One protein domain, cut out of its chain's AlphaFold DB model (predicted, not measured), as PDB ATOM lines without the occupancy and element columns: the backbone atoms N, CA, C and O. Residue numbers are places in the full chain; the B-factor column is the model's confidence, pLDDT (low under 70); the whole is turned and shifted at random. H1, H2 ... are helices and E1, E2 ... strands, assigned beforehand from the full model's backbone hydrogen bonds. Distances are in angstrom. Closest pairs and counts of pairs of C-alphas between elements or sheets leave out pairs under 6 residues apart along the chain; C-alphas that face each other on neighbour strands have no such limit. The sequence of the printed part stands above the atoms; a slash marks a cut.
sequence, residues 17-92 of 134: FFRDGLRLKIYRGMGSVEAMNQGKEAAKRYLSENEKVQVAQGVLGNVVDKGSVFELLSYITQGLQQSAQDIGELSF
ATOM      1  N   PHE A  17     146.723  28.179 -22.914       96.31
ATOM      2  CA  PHE A  17     146.543  27.771 -24.302       96.31
ATOM      3  C   PHE A  17     146.152  26.296 -24.370       96.31
ATOM      4  O   PHE A  17     146.358  25.534 -23.423       96.31
ATOM      5  N   PHE A  18     145.565  25.893 -25.493       96.44
ATOM      6  CA  PHE A  18     145.164  24.510 -25.720       96.44
ATOM      7  C   PHE A  18     146.145  23.815 -26.652       96.44
ATOM      8  O   PHE A  18     146.531  24.360 -27.687       96.44
ATOM      9  N   ARG A  19     146.531  22.595 -26.290       95.31
ATOM     10  CA  ARG A  19     147.333  21.708 -27.130       95.31
ATOM     11  C   ARG A  19     146.963  20.265 -26.821       95.31
ATOM     12  O   ARG A  19     146.855  19.902 -25.654       95.31
ATOM     13  N   ASP A  20     146.743  19.469 -27.863       94.12
ATOM     14  CA  ASP A  20     146.401  18.044 -27.753       94.12
ATOM     15  C   ASP A  20     145.172  17.780 -26.855       94.12
ATOM     16  O   ASP A  20     145.115  16.810 -26.106       94.12
ATOM     17  N   GLY A  21     144.187  18.688 -26.895       93.56
ATOM     18  CA  GLY A  21     142.969  18.615 -26.077       93.56
ATOM     19  C   GLY A  21     143.157  18.985 -24.600       93.56
ATOM     20  O   GLY A  21     142.192  18.960 -23.840       93.56
ATOM     21  N   LEU A  22     144.368  19.363 -24.187       94.56
ATOM     22  CA  LEU A  22     144.685  19.766 -22.820       94.56
ATOM     23  C   LEU A  22     144.832  21.284 -22.717       94.56
ATOM     24  O   LEU A  22     145.400  21.934 -23.598       94.56
ATOM     25  N   ARG A  23     144.349  21.843 -21.605       95.25
ATOM     26  CA  ARG A  23     144.582  23.240 -21.225       95.25
ATOM     27  C   ARG A  23     145.908  23.338 -20.476       95.25
ATOM     28  O   ARG A  23     146.085  22.694 -19.440       95.25
ATOM     29  N   LEU A  24     146.836  24.124 -21.009       96.75
ATOM     30  CA  LEU A  24     148.221  24.195 -20.553       96.75
ATOM     31  C   LEU A  24     148.645  25.640 -20.255       96.75
ATOM     32  O   LEU A  24     148.100  26.589 -20.820       96.75
ATOM     33  N   LYS A  25     149.665  25.789 -19.406       96.38
ATOM     34  CA  LYS A  25     150.457  27.015 -19.226       96.38
ATOM     35  C   LYS A  25     151.924  26.758 -19.542       96.38
ATOM     36  O   LYS A  25     152.431  25.656 -19.330       96.38
ATOM     37  N   ILE A  26     152.612  27.790 -20.025       95.00
ATOM     38  CA  ILE A  26     154.061  27.746 -20.239       95.00
ATOM     39  C   ILE A  26     154.754  27.858 -18.879       95.00
ATOM     40  O   ILE A  26     154.500  28.781 -18.110       95.00
ATOM     41  N   TYR A  27     155.668  26.935 -18.599       95.31
ATOM     42  CA  TYR A  27     156.560  26.986 -17.449       95.31
ATOM     43  C   TYR A  27     158.006  26.912 -17.922       95.31
ATOM     44  O   TYR A  27     158.401  25.990 -18.632       95.31
ATOM     45  N   ARG A  28     158.822  27.877 -17.506       93.69
ATOM     46  CA  ARG A  28     160.221  27.963 -17.924       93.69
ATOM     47  C   ARG A  28     161.149  28.166 -16.740       93.69
ATOM     48  O   ARG A  28     160.823  28.879 -15.790       93.69
ATOM     49  N   GLY A  29     162.325  27.554 -16.819       92.38
ATOM     50  CA  GLY A  29     163.411  27.817 -15.883       92.38
ATOM     51  C   GLY A  29     164.026  29.195 -16.125       92.38
ATOM     52  O   GLY A  29     164.122  29.645 -17.267       92.38
ATOM     53  N   MET A  30     164.502  29.849 -15.064       92.12
ATOM     54  CA  MET A  30     165.167  31.156 -15.176       92.12
ATOM     55  C   MET A  30     166.438  31.112 -16.037       92.12
ATOM     56  O   MET A  30     166.822  32.133 -16.587       92.12
ATOM     57  N   GLY A  31     167.075  29.943 -16.168       90.25
ATOM     58  CA  GLY A  31     168.251  29.728 -17.022       90.25
ATOM     59  C   GLY A  31     167.917  29.283 -18.443       90.25
ATOM     60  O   GLY A  31     168.800  28.827 -19.163       90.25
ATOM     61  N   SER A  32     166.641  29.326 -18.835       91.19
ATOM     62  CA  SER A  32     166.244  29.087 -20.224       91.19
ATOM     63  C   SER A  32     166.601  30.287 -21.094       91.19
ATOM     64  O   SER A  32     166.577  31.425 -20.626       91.19
ATOM     65  N   VAL A  33     166.886  30.041 -22.375       89.69
ATOM     66  CA  VAL A  33     167.205  31.102 -23.348       89.69
ATOM     67  C   VAL A  33     166.113  32.171 -23.378       89.69
ATOM     68  O   VAL A  33     166.406  33.360 -23.383       89.69
ATOM     69  N   GLU A  34     164.845  31.762 -23.332       88.25
ATOM     70  CA  GLU A  34     163.726  32.705 -23.350       88.25
ATOM     71  C   GLU A  34     163.695  33.601 -22.104       88.25
ATOM     72  O   GLU A  34     163.463  34.802 -22.216       88.25
ATOM     73  N   ALA A  35     163.973  33.045 -20.922       88.44
ATOM     74  CA  ALA A  35     164.044  33.831 -19.694       88.44
ATOM     75  C   ALA A  35     165.260  34.773 -19.684       88.44
ATOM     76  O   ALA A  35     165.115  35.939 -19.320       88.44
ATOM     77  N   MET A  36     166.432  34.298 -20.122       87.75
ATOM     78  CA  MET A  36     167.661  35.101 -20.200       87.75
ATOM     79  C   MET A  36     167.555  36.240 -21.224       87.75
ATOM     80  O   MET A  36     168.049  37.336 -20.968       87.75
ATOM     81  N   ASN A  37     166.839  36.021 -22.331       85.88
ATOM     82  CA  ASN A  37     166.579  37.048 -23.342       85.88
ATOM     83  C   ASN A  37     165.551  38.094 -22.889       85.88
ATOM     84  O   ASN A  37     165.611  39.239 -23.332       85.88
ATOM     85  N   GLN A  38     164.597  37.724 -22.028       83.31
ATOM     86  CA  GLN A  38     163.560  38.650 -21.561       83.31
ATOM     87  C   GLN A  38     164.033  39.611 -20.466       83.31
ATOM     88  O   GLN A  38     163.391  40.637 -20.250       83.31
ATOM     89  N   GLY A  39     165.146  39.330 -19.783       74.69
ATOM     90  CA  GLY A  39     165.661  40.237 -18.763       74.69
ATOM     91  C   GLY A  39     167.092  39.948 -18.329       74.69
ATOM     92  O   GLY A  39     167.482  38.799 -18.120       74.69
ATOM     93  N   LYS A  40     167.858  41.022 -18.097       76.25
ATOM     94  CA  LYS A  40     169.252  40.946 -17.631       76.25
ATOM     95  C   LYS A  40     169.394  40.232 -16.286       76.25
ATOM     96  O   LYS A  40     170.377  39.537 -16.090       76.25
ATOM     97  N   GLU A  41     168.400  40.323 -15.403       83.25
ATOM     98  CA  GLU A  41     168.421  39.656 -14.091       83.25
ATOM     99  C   GLU A  41     168.457  38.125 -14.195       83.25
ATOM    100  O   GLU A  41     169.123  37.454 -13.406       83.25
ATOM    101  N   ALA A  42     167.773  37.558 -15.196       81.88
ATOM    102  CA  ALA A  42     167.822  36.126 -15.454       81.88
ATOM    103  C   ALA A  42     169.224  35.716 -15.918       81.88
ATOM    104  O   ALA A  42     169.805  34.809 -15.337       81.88
ATOM    105  N   ALA A  43     169.810  36.432 -16.884       83.56
ATOM    106  CA  ALA A  43     171.170  36.169 -17.361       83.56
ATOM    107  C   ALA A  43     172.239  36.391 -16.271       83.56
ATOM    108  O   ALA A  43     173.156  35.583 -16.132       83.56
ATOM    109  N   LYS A  44     172.083  37.432 -15.444       88.50
ATOM    110  CA  LYS A  44     172.958  37.755 -14.308       88.50
ATOM    111  C   LYS A  44     173.024  36.627 -13.292       88.50
ATOM    112  O   LYS A  44     174.105  36.282 -12.823       88.50
ATOM    113  N   ARG A  45     171.880  36.003 -12.985       88.69
ATOM    114  CA  ARG A  45     171.812  34.843 -12.084       88.69
ATOM    115  C   ARG A  45     172.707  33.687 -12.542       88.69
ATOM    116  O   ARG A  45     173.193  32.943 -11.696       88.69
ATOM    117  N   TYR A  46     172.911  33.550 -13.849       87.50
ATOM    118  CA  TYR A  46     173.751  32.517 -14.456       87.50
ATOM    119  C   TYR A  46     175.097  33.050 -14.957       87.50
ATOM    120  O   TYR A  46     175.817  32.321 -15.626       87.50
ATOM    121  N   LEU A  47     175.457  34.288 -14.593       87.25
ATOM    122  CA  LEU A  47     176.720  34.944 -14.947       87.25
ATOM    123  C   LEU A  47     176.944  35.117 -16.465       87.25
ATOM    124  O   LEU A  47     178.063  35.370 -16.898       87.25
ATOM    125  N   SER A  48     175.872  35.064 -17.262       83.62
ATOM    126  CA  SER A  48     175.910  35.157 -18.732       83.62
ATOM    127  C   SER A  48     175.455  36.521 -19.269       83.62
ATOM    128  O   SER A  48     175.113  36.664 -20.443       83.62
ATOM    129  N   GLU A  49     175.418  37.553 -18.423       82.38
ATOM    130  CA  GLU A  49     174.918  38.890 -18.788       82.38
ATOM    131  C   GLU A  49     175.786  39.621 -19.827       82.38
ATOM    132  O   GLU A  49     175.259  40.393 -20.625       82.38
ATOM    133  N   ASN A  50     177.096  39.351 -19.840       82.44
ATOM    134  CA  ASN A  50     178.070  39.972 -20.746       82.44
ATOM    135  C   ASN A  50     178.591  38.997 -21.819       82.44
ATOM    136  O   ASN A  50     179.487  39.340 -22.594       82.44
ATOM    137  N   GLU A  51     178.057  37.776 -21.866       82.75
ATOM    138  CA  GLU A  51     178.467  36.767 -22.838       82.75
ATOM    139  C   GLU A  51     177.753  36.984 -24.175       82.75
ATOM    140  O   GLU A  51     176.537  37.160 -24.233       82.75
ATOM    141  N   LYS A  52     178.509  36.934 -25.281       82.81
ATOM    142  CA  LYS A  52     177.934  37.026 -26.637       82.81
ATOM    143  C   LYS A  52     177.067  35.817 -26.987       82.81
ATOM    144  O   LYS A  52     176.125  35.948 -27.761       82.81
ATOM    145  N   VAL A  53     177.418  34.646 -26.459       85.81
ATOM    146  CA  VAL A  53     176.685  33.394 -26.648       85.81
ATOM    147  C   VAL A  53     176.245  32.926 -25.272       85.81
ATOM    148  O   VAL A  53     177.079  32.529 -24.468       85.81
ATOM    149  N   GLN A  54     174.944  32.989 -25.007       83.75
ATOM    150  CA  GLN A  54     174.379  32.538 -23.740       83.75
ATOM    151  C   GLN A  54     174.130  31.029 -23.784       83.75
ATOM    152  O   GLN A  54     173.430  30.533 -24.670       83.75
ATOM    153  N   VAL A  55     174.682  30.295 -22.816       88.50
ATOM    154  CA  VAL A  55     174.474  28.848 -22.681       88.50
ATOM    155  C   VAL A  55     173.306  28.590 -21.734       88.50
ATOM    156  O   VAL A  55     173.331  28.974 -20.567       88.50
ATOM    157  N   ALA A  56     172.264  27.928 -22.233       91.12
ATOM    158  CA  ALA A  56     171.083  27.617 -21.437       91.12
ATOM    159  C   ALA A  56     171.392  26.606 -20.321       91.12
ATOM    160  O   ALA A  56     171.943  25.538 -20.577       91.12
ATOM    161  N   GLN A  57     170.953  26.911 -19.099       91.06
ATOM    162  CA  GLN A  57     170.976  25.997 -17.943       91.06
ATOM    163  C   GLN A  57     169.570  25.541 -17.527       91.06
ATOM    164  O   GLN A  57     169.386  24.842 -16.531       91.06
ATOM    165  N   GLY A  58     168.551  25.970 -18.269       91.25
ATOM    166  CA  GLY A  58     167.162  25.625 -18.037       91.25
ATOM    167  C   GLY A  58     166.419  25.389 -19.341       91.25
ATOM    168  O   GLY A  58     166.858  25.783 -20.420       91.25
ATOM    169  N   VAL A  59     165.256  24.766 -19.214       93.69
ATOM    170  CA  VAL A  59     164.367  24.464 -20.335       93.69
ATOM    171  C   VAL A  59     163.051  25.219 -20.200       93.69
ATOM    172  O   VAL A  59     162.708  25.731 -19.128       93.69
ATOM    173  N   LEU A  60     162.322  25.266 -21.307       93.44
ATOM    174  CA  LEU A  60     160.923  25.649 -21.356       93.44
ATOM    175  C   LEU A  60     160.078  24.395 -21.564       93.44
ATOM    176  O   LEU A  60     160.438  23.517 -22.346       93.44
ATOM    177  N   GLY A  61     158.959  24.319 -20.860       94.12
ATOM    178  CA  GLY A  61     157.987  23.250 -20.993       94.12
ATOM    179  C   GLY A  61     156.576  23.750 -20.726       94.12
ATOM    180  O   GLY A  61     156.350  24.924 -20.443       94.12
ATOM    181  N   ASN A  62     155.622  22.829 -20.798       95.06
ATOM    182  CA  ASN A  62     154.215  23.117 -20.565       95.06
ATOM    183  C   ASN A  62     153.734  22.334 -19.348       95.06
ATOM    184  O   ASN A  62     154.107  21.176 -19.161       95.06
ATOM    185  N   VAL A  63     152.896  22.960 -18.532       95.50
ATOM    186  CA  VAL A  63     152.249  22.340 -17.376       95.50
ATOM    187  C   VAL A  63     150.744  22.326 -17.585       95.50
ATOM    188  O   VAL A  63     150.178  23.281 -18.110       95.50
ATOM    189  N   VAL A  64     150.103  21.230 -17.187       95.12
ATOM    190  CA  VAL A  64     148.640  21.099 -17.228       95.12
ATOM    191  C   VAL A  64     148.012  22.062 -16.222       95.12
ATOM    192  O   VAL A  64     148.613  22.328 -15.176       95.12
ATOM    193  N   ASP A  65     146.828  22.576 -16.550       94.56
ATOM    194  CA  ASP A  65     146.001  23.364 -15.636       94.56
ATOM    195  C   ASP A  65     145.740  22.599 -14.327       94.56
ATOM    196  O   ASP A  65     145.396  21.415 -14.331       94.56
ATOM    197  N   LYS A  66     145.939  23.283 -13.201       92.62
ATOM    198  CA  LYS A  66     145.786  22.733 -11.845       92.62
ATOM    199  C   LYS A  66     144.656  23.396 -11.063       92.62
ATOM    200  O   LYS A  66     144.482  23.063  -9.894       92.62
ATOM    201  N   GLY A  67     143.910  24.311 -11.682       92.81
ATOM    202  CA  GLY A  67     142.863  25.075 -11.012       92.81
ATOM    203  C   GLY A  67     143.422  26.179 -10.113       92.81
ATOM    204  O   GLY A  67     144.525  26.682 -10.328       92.81
ATOM    205  N   SER A  68     142.652  26.590  -9.105       94.31
ATOM    206  CA  SER A  68     143.060  27.678  -8.212       94.31
ATOM    207  C   SER A  68     144.126  27.233  -7.211       94.31
ATOM    208  O   SER A  68     144.084  26.138  -6.644       94.31
ATOM    209  N   VAL A  69     145.065  28.135  -6.924       95.12
ATOM    210  CA  VAL A  69     146.073  27.947  -5.879       95.12
ATOM    211  C   VAL A  69     145.448  27.740  -4.499       95.12
ATOM    212  O   VAL A  69     146.018  27.012  -3.691       95.12
ATOM    213  N   PHE A  70     144.273  28.317  -4.220       94.62
ATOM    214  CA  PHE A  70     143.612  28.184  -2.917       94.62
ATOM    215  C   PHE A  70     143.193  26.739  -2.624       94.62
ATOM    216  O   PHE A  70     143.378  26.252  -1.505       94.62
ATOM    217  N   GLU A  71     142.698  26.025  -3.635       93.06
ATOM    218  CA  GLU A  71     142.331  24.612  -3.513       93.06
ATOM    219  C   GLU A  71     143.580  23.741  -3.351       93.06
ATOM    220  O   GLU A  71     143.653  22.889  -2.464       93.06
ATOM    221  N   LEU A  72     144.607  24.014  -4.161       93.69
ATOM    222  CA  LEU A  72     145.866  23.281  -4.119       93.69
ATOM    223  C   LEU A  72     146.594  23.460  -2.777       93.69
ATOM    224  O   LEU A  72     147.104  22.488  -2.222       93.69
ATOM    225  N   LEU A  73     146.632  24.678  -2.231       95.06
ATOM    226  CA  LEU A  73     147.246  24.962  -0.931       95.06
ATOM    227  C   LEU A  73     146.464  24.332   0.219       95.06
ATOM    228  O   LEU A  73     147.081  23.793   1.140       95.06
ATOM    229  N   SER A  74     145.132  24.346   0.152       94.88
ATOM    230  CA  SER A  74     144.275  23.651   1.120       94.88
ATOM    231  C   SER A  74     144.590  22.154   1.162       94.88
ATOM    232  O   SER A  74     144.778  21.593   2.243       94.88
ATOM    233  N   TYR A  75     144.725  21.525  -0.010       95.12
ATOM    234  CA  TYR A  75     145.123  20.122  -0.131       95.12
ATOM    235  C   TYR A  75     146.523  19.859   0.441       95.12
ATOM    236  O   TYR A  75     146.694  18.950   1.252       95.12
ATOM    237  N   ILE A  76     147.521  20.666   0.063       95.12
ATOM    238  CA  ILE A  76     148.901  20.511   0.551       95.12
ATOM    239  C   ILE A  76     148.951  20.641   2.076       95.12
ATOM    240  O   ILE A  76     149.604  19.839   2.736       95.12
ATOM    241  N   THR A  77     148.259  21.631   2.639       95.44
ATOM    242  CA  THR A  77     148.270  21.895   4.085       95.44
ATOM    243  C   THR A  77     147.673  20.726   4.863       95.44
ATOM    244  O   THR A  77     148.289  20.256   5.817       95.44
ATOM    245  N   GLN A  78     146.528  20.198   4.419       95.50
ATOM    246  CA  GLN A  78     145.916  19.016   5.034       95.50
ATOM    247  C   GLN A  78     146.803  17.774   4.893       95.50
ATOM    248  O   GLN A  78     147.003  17.047   5.861       95.50
ATOM    249  N   GLY A  79     147.397  17.550   3.716       95.50
ATOM    250  CA  GLY A  79     148.314  16.429   3.496       95.50
ATOM    251  C   GLY A  79     149.557  16.490   4.390       95.50
ATOM    252  O   GLY A  79     149.995  15.470   4.918       95.50
ATOM    253  N   LEU A  80     150.099  17.688   4.614       96.00
ATOM    254  CA  LEU A  80     151.221  17.905   5.527       96.00
ATOM    255  C   LEU A  80     150.838  17.615   6.984       96.00
ATOM    256  O   LEU A  80     151.603  16.945   7.677       96.00
ATOM    257  N   GLN A  81     149.660  18.058   7.428       95.88
ATOM    258  CA  GLN A  81     149.142  17.757   8.767       95.88
ATOM    259  C   GLN A  81     148.945  16.251   8.976       95.88
ATOM    260  O   GLN A  81     149.407  15.721   9.985       95.88
ATOM    261  N   GLN A  82     148.352  15.550   8.003       96.38
ATOM    262  CA  GLN A  82     148.212  14.094   8.062       96.38
ATOM    263  C   GLN A  82     149.581  13.405   8.130       96.38
ATOM    264  O   GLN A  82     149.771  12.497   8.929       96.38
ATOM    265  N   SER A  83     150.568  13.878   7.358       96.69
ATOM    266  CA  SER A  83     151.918  13.308   7.417       96.69
ATOM    267  C   SER A  83     152.575  13.487   8.789       96.69
ATOM    268  O   SER A  83     153.251  12.580   9.262       96.69
ATOM    269  N   ALA A  84     152.354  14.628   9.452       96.44
ATOM    270  CA  ALA A  84     152.867  14.867  10.797       96.44
ATOM    271  C   ALA A  84     152.194  13.938  11.819       96.44
ATOM    272  O   ALA A  84     152.875  13.358  12.664       96.44
ATOM    273  N   GLN A  85     150.883  13.724  11.676       96.69
ATOM    274  CA  GLN A  85     150.131  12.770  12.486       96.69
ATOM    275  C   GLN A  85     150.646  11.334  12.313       96.69
ATOM    276  O   GLN A  85     150.838  10.648  13.313       96.69
ATOM    277  N   ASP A  86     150.906  10.895  11.080       96.69
ATOM    278  CA  ASP A  86     151.411   9.545  10.795       96.69
ATOM    279  C   ASP A  86     152.834   9.330  11.346       96.69
ATOM    280  O   ASP A  86     153.188   8.220  11.743       96.69
ATOM    281  N   ILE A  87     153.647  10.393  11.404       96.56
ATOM    282  CA  ILE A  87     154.963  10.385  12.066       96.56
ATOM    283  C   ILE A  87     154.813  10.369  13.601       96.56
ATOM    284  O   ILE A  87     155.699   9.869  14.291       96.56
ATOM    285  N   GLY A  88     153.691  10.866  14.132       96.12
ATOM    286  CA  GLY A  88     153.385  10.908  15.564       96.12
ATOM    287  C   GLY A  88     153.687  12.247  16.241       96.12
ATOM    288  O   GLY A  88     153.804  12.292  17.464       96.12
ATOM    289  N   GLU A  89     153.801  13.337  15.478       96.12
ATOM    290  CA  GLU A  89     154.212  14.647  15.990       96.12
ATOM    291  C   GLU A  89     153.192  15.756  15.730       96.12
ATOM    292  O   GLU A  89     152.479  15.772  14.729       96.12
ATOM    293  N   LEU A  90     153.155  16.730  16.641       94.00
ATOM    294  CA  LEU A  90     152.166  17.815  16.635       94.00
ATOM    295  C   LEU A  90     152.546  18.995  15.726       94.00
ATOM    296  O   LEU A  90     151.686  19.800  15.370       94.00
ATOM    297  N   SER A  91     153.825  19.140  15.375       95.31
ATOM    298  CA  SER A  91     154.314  20.240  14.540       95.31
ATOM    299  C   SER A  91     155.590  19.859  13.791       95.31
ATOM    300  O   SER A  91     156.323  18.955  14.189       95.31
ATOM    301  N   PHE A  92     155.896  20.587  12.714       95.44
ATOM    302  CA  PHE A  92     157.146  20.392  11.973       95.44
ATOM    303  C   PHE A  92     158.392  20.786  12.773       95.44
ATOM    304  O   PHE A  92     159.459  20.224  12.533       95.44
TER     305      PHE A  92
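This is residues 17 to 92 of the 134 residues of the protein "IMPDH domain-containing protein" of Phytomonas sp. isolate EM1 (UniProt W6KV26). A narrow antiparallel sheet, E1 E2 E3, joins two distant ends: short helices H1 and H2 with loop 46 to 59, and long helix H3 as an arm. Residues 67 to 79 stand free. The 76 printed residues, elements E1 E2 H1 H2 E3 H3, are mixed, flat and extended: radius of gyration of the C-alphas 18.9 A, spans 55 by 36 by 17 A.

E1, residues 17 to 19, and E2, residues 22 to 28, form a hairpin; N 17 and O 24, 3.0 A apart, are within hydrogen-bond range. E2 and E3, residues 60 to 64, are antiparallel, with N 25 and O 63 within hydrogen-bond range at 2.9 A. H1, residues 33 to 38, only grazes the sheet. H1 and H2, residues 40 to 45, touch only at the corner, closest C-alphas Met 36 and Ala 43, 4.6 A, at a steep tilt of 48 degrees, opposite ways. H3, residues 69 to 87, is not on the sheet. H1, H2 and H3 have every O i to N i+4 pair within hydrogen-bond range.

E1 begins at C-alpha 17 (146.543, 27.771, -24.302); H3, 26.6 A long, ends at C-alpha 87 (154.963, 10.385, 12.066).

The farthest C-alphas, Lys 52 and Gly 88, are 55.4 A apart. The H2 to E3 link is long. The printed part has no cut; no printed residue is under 70 in pLDDT.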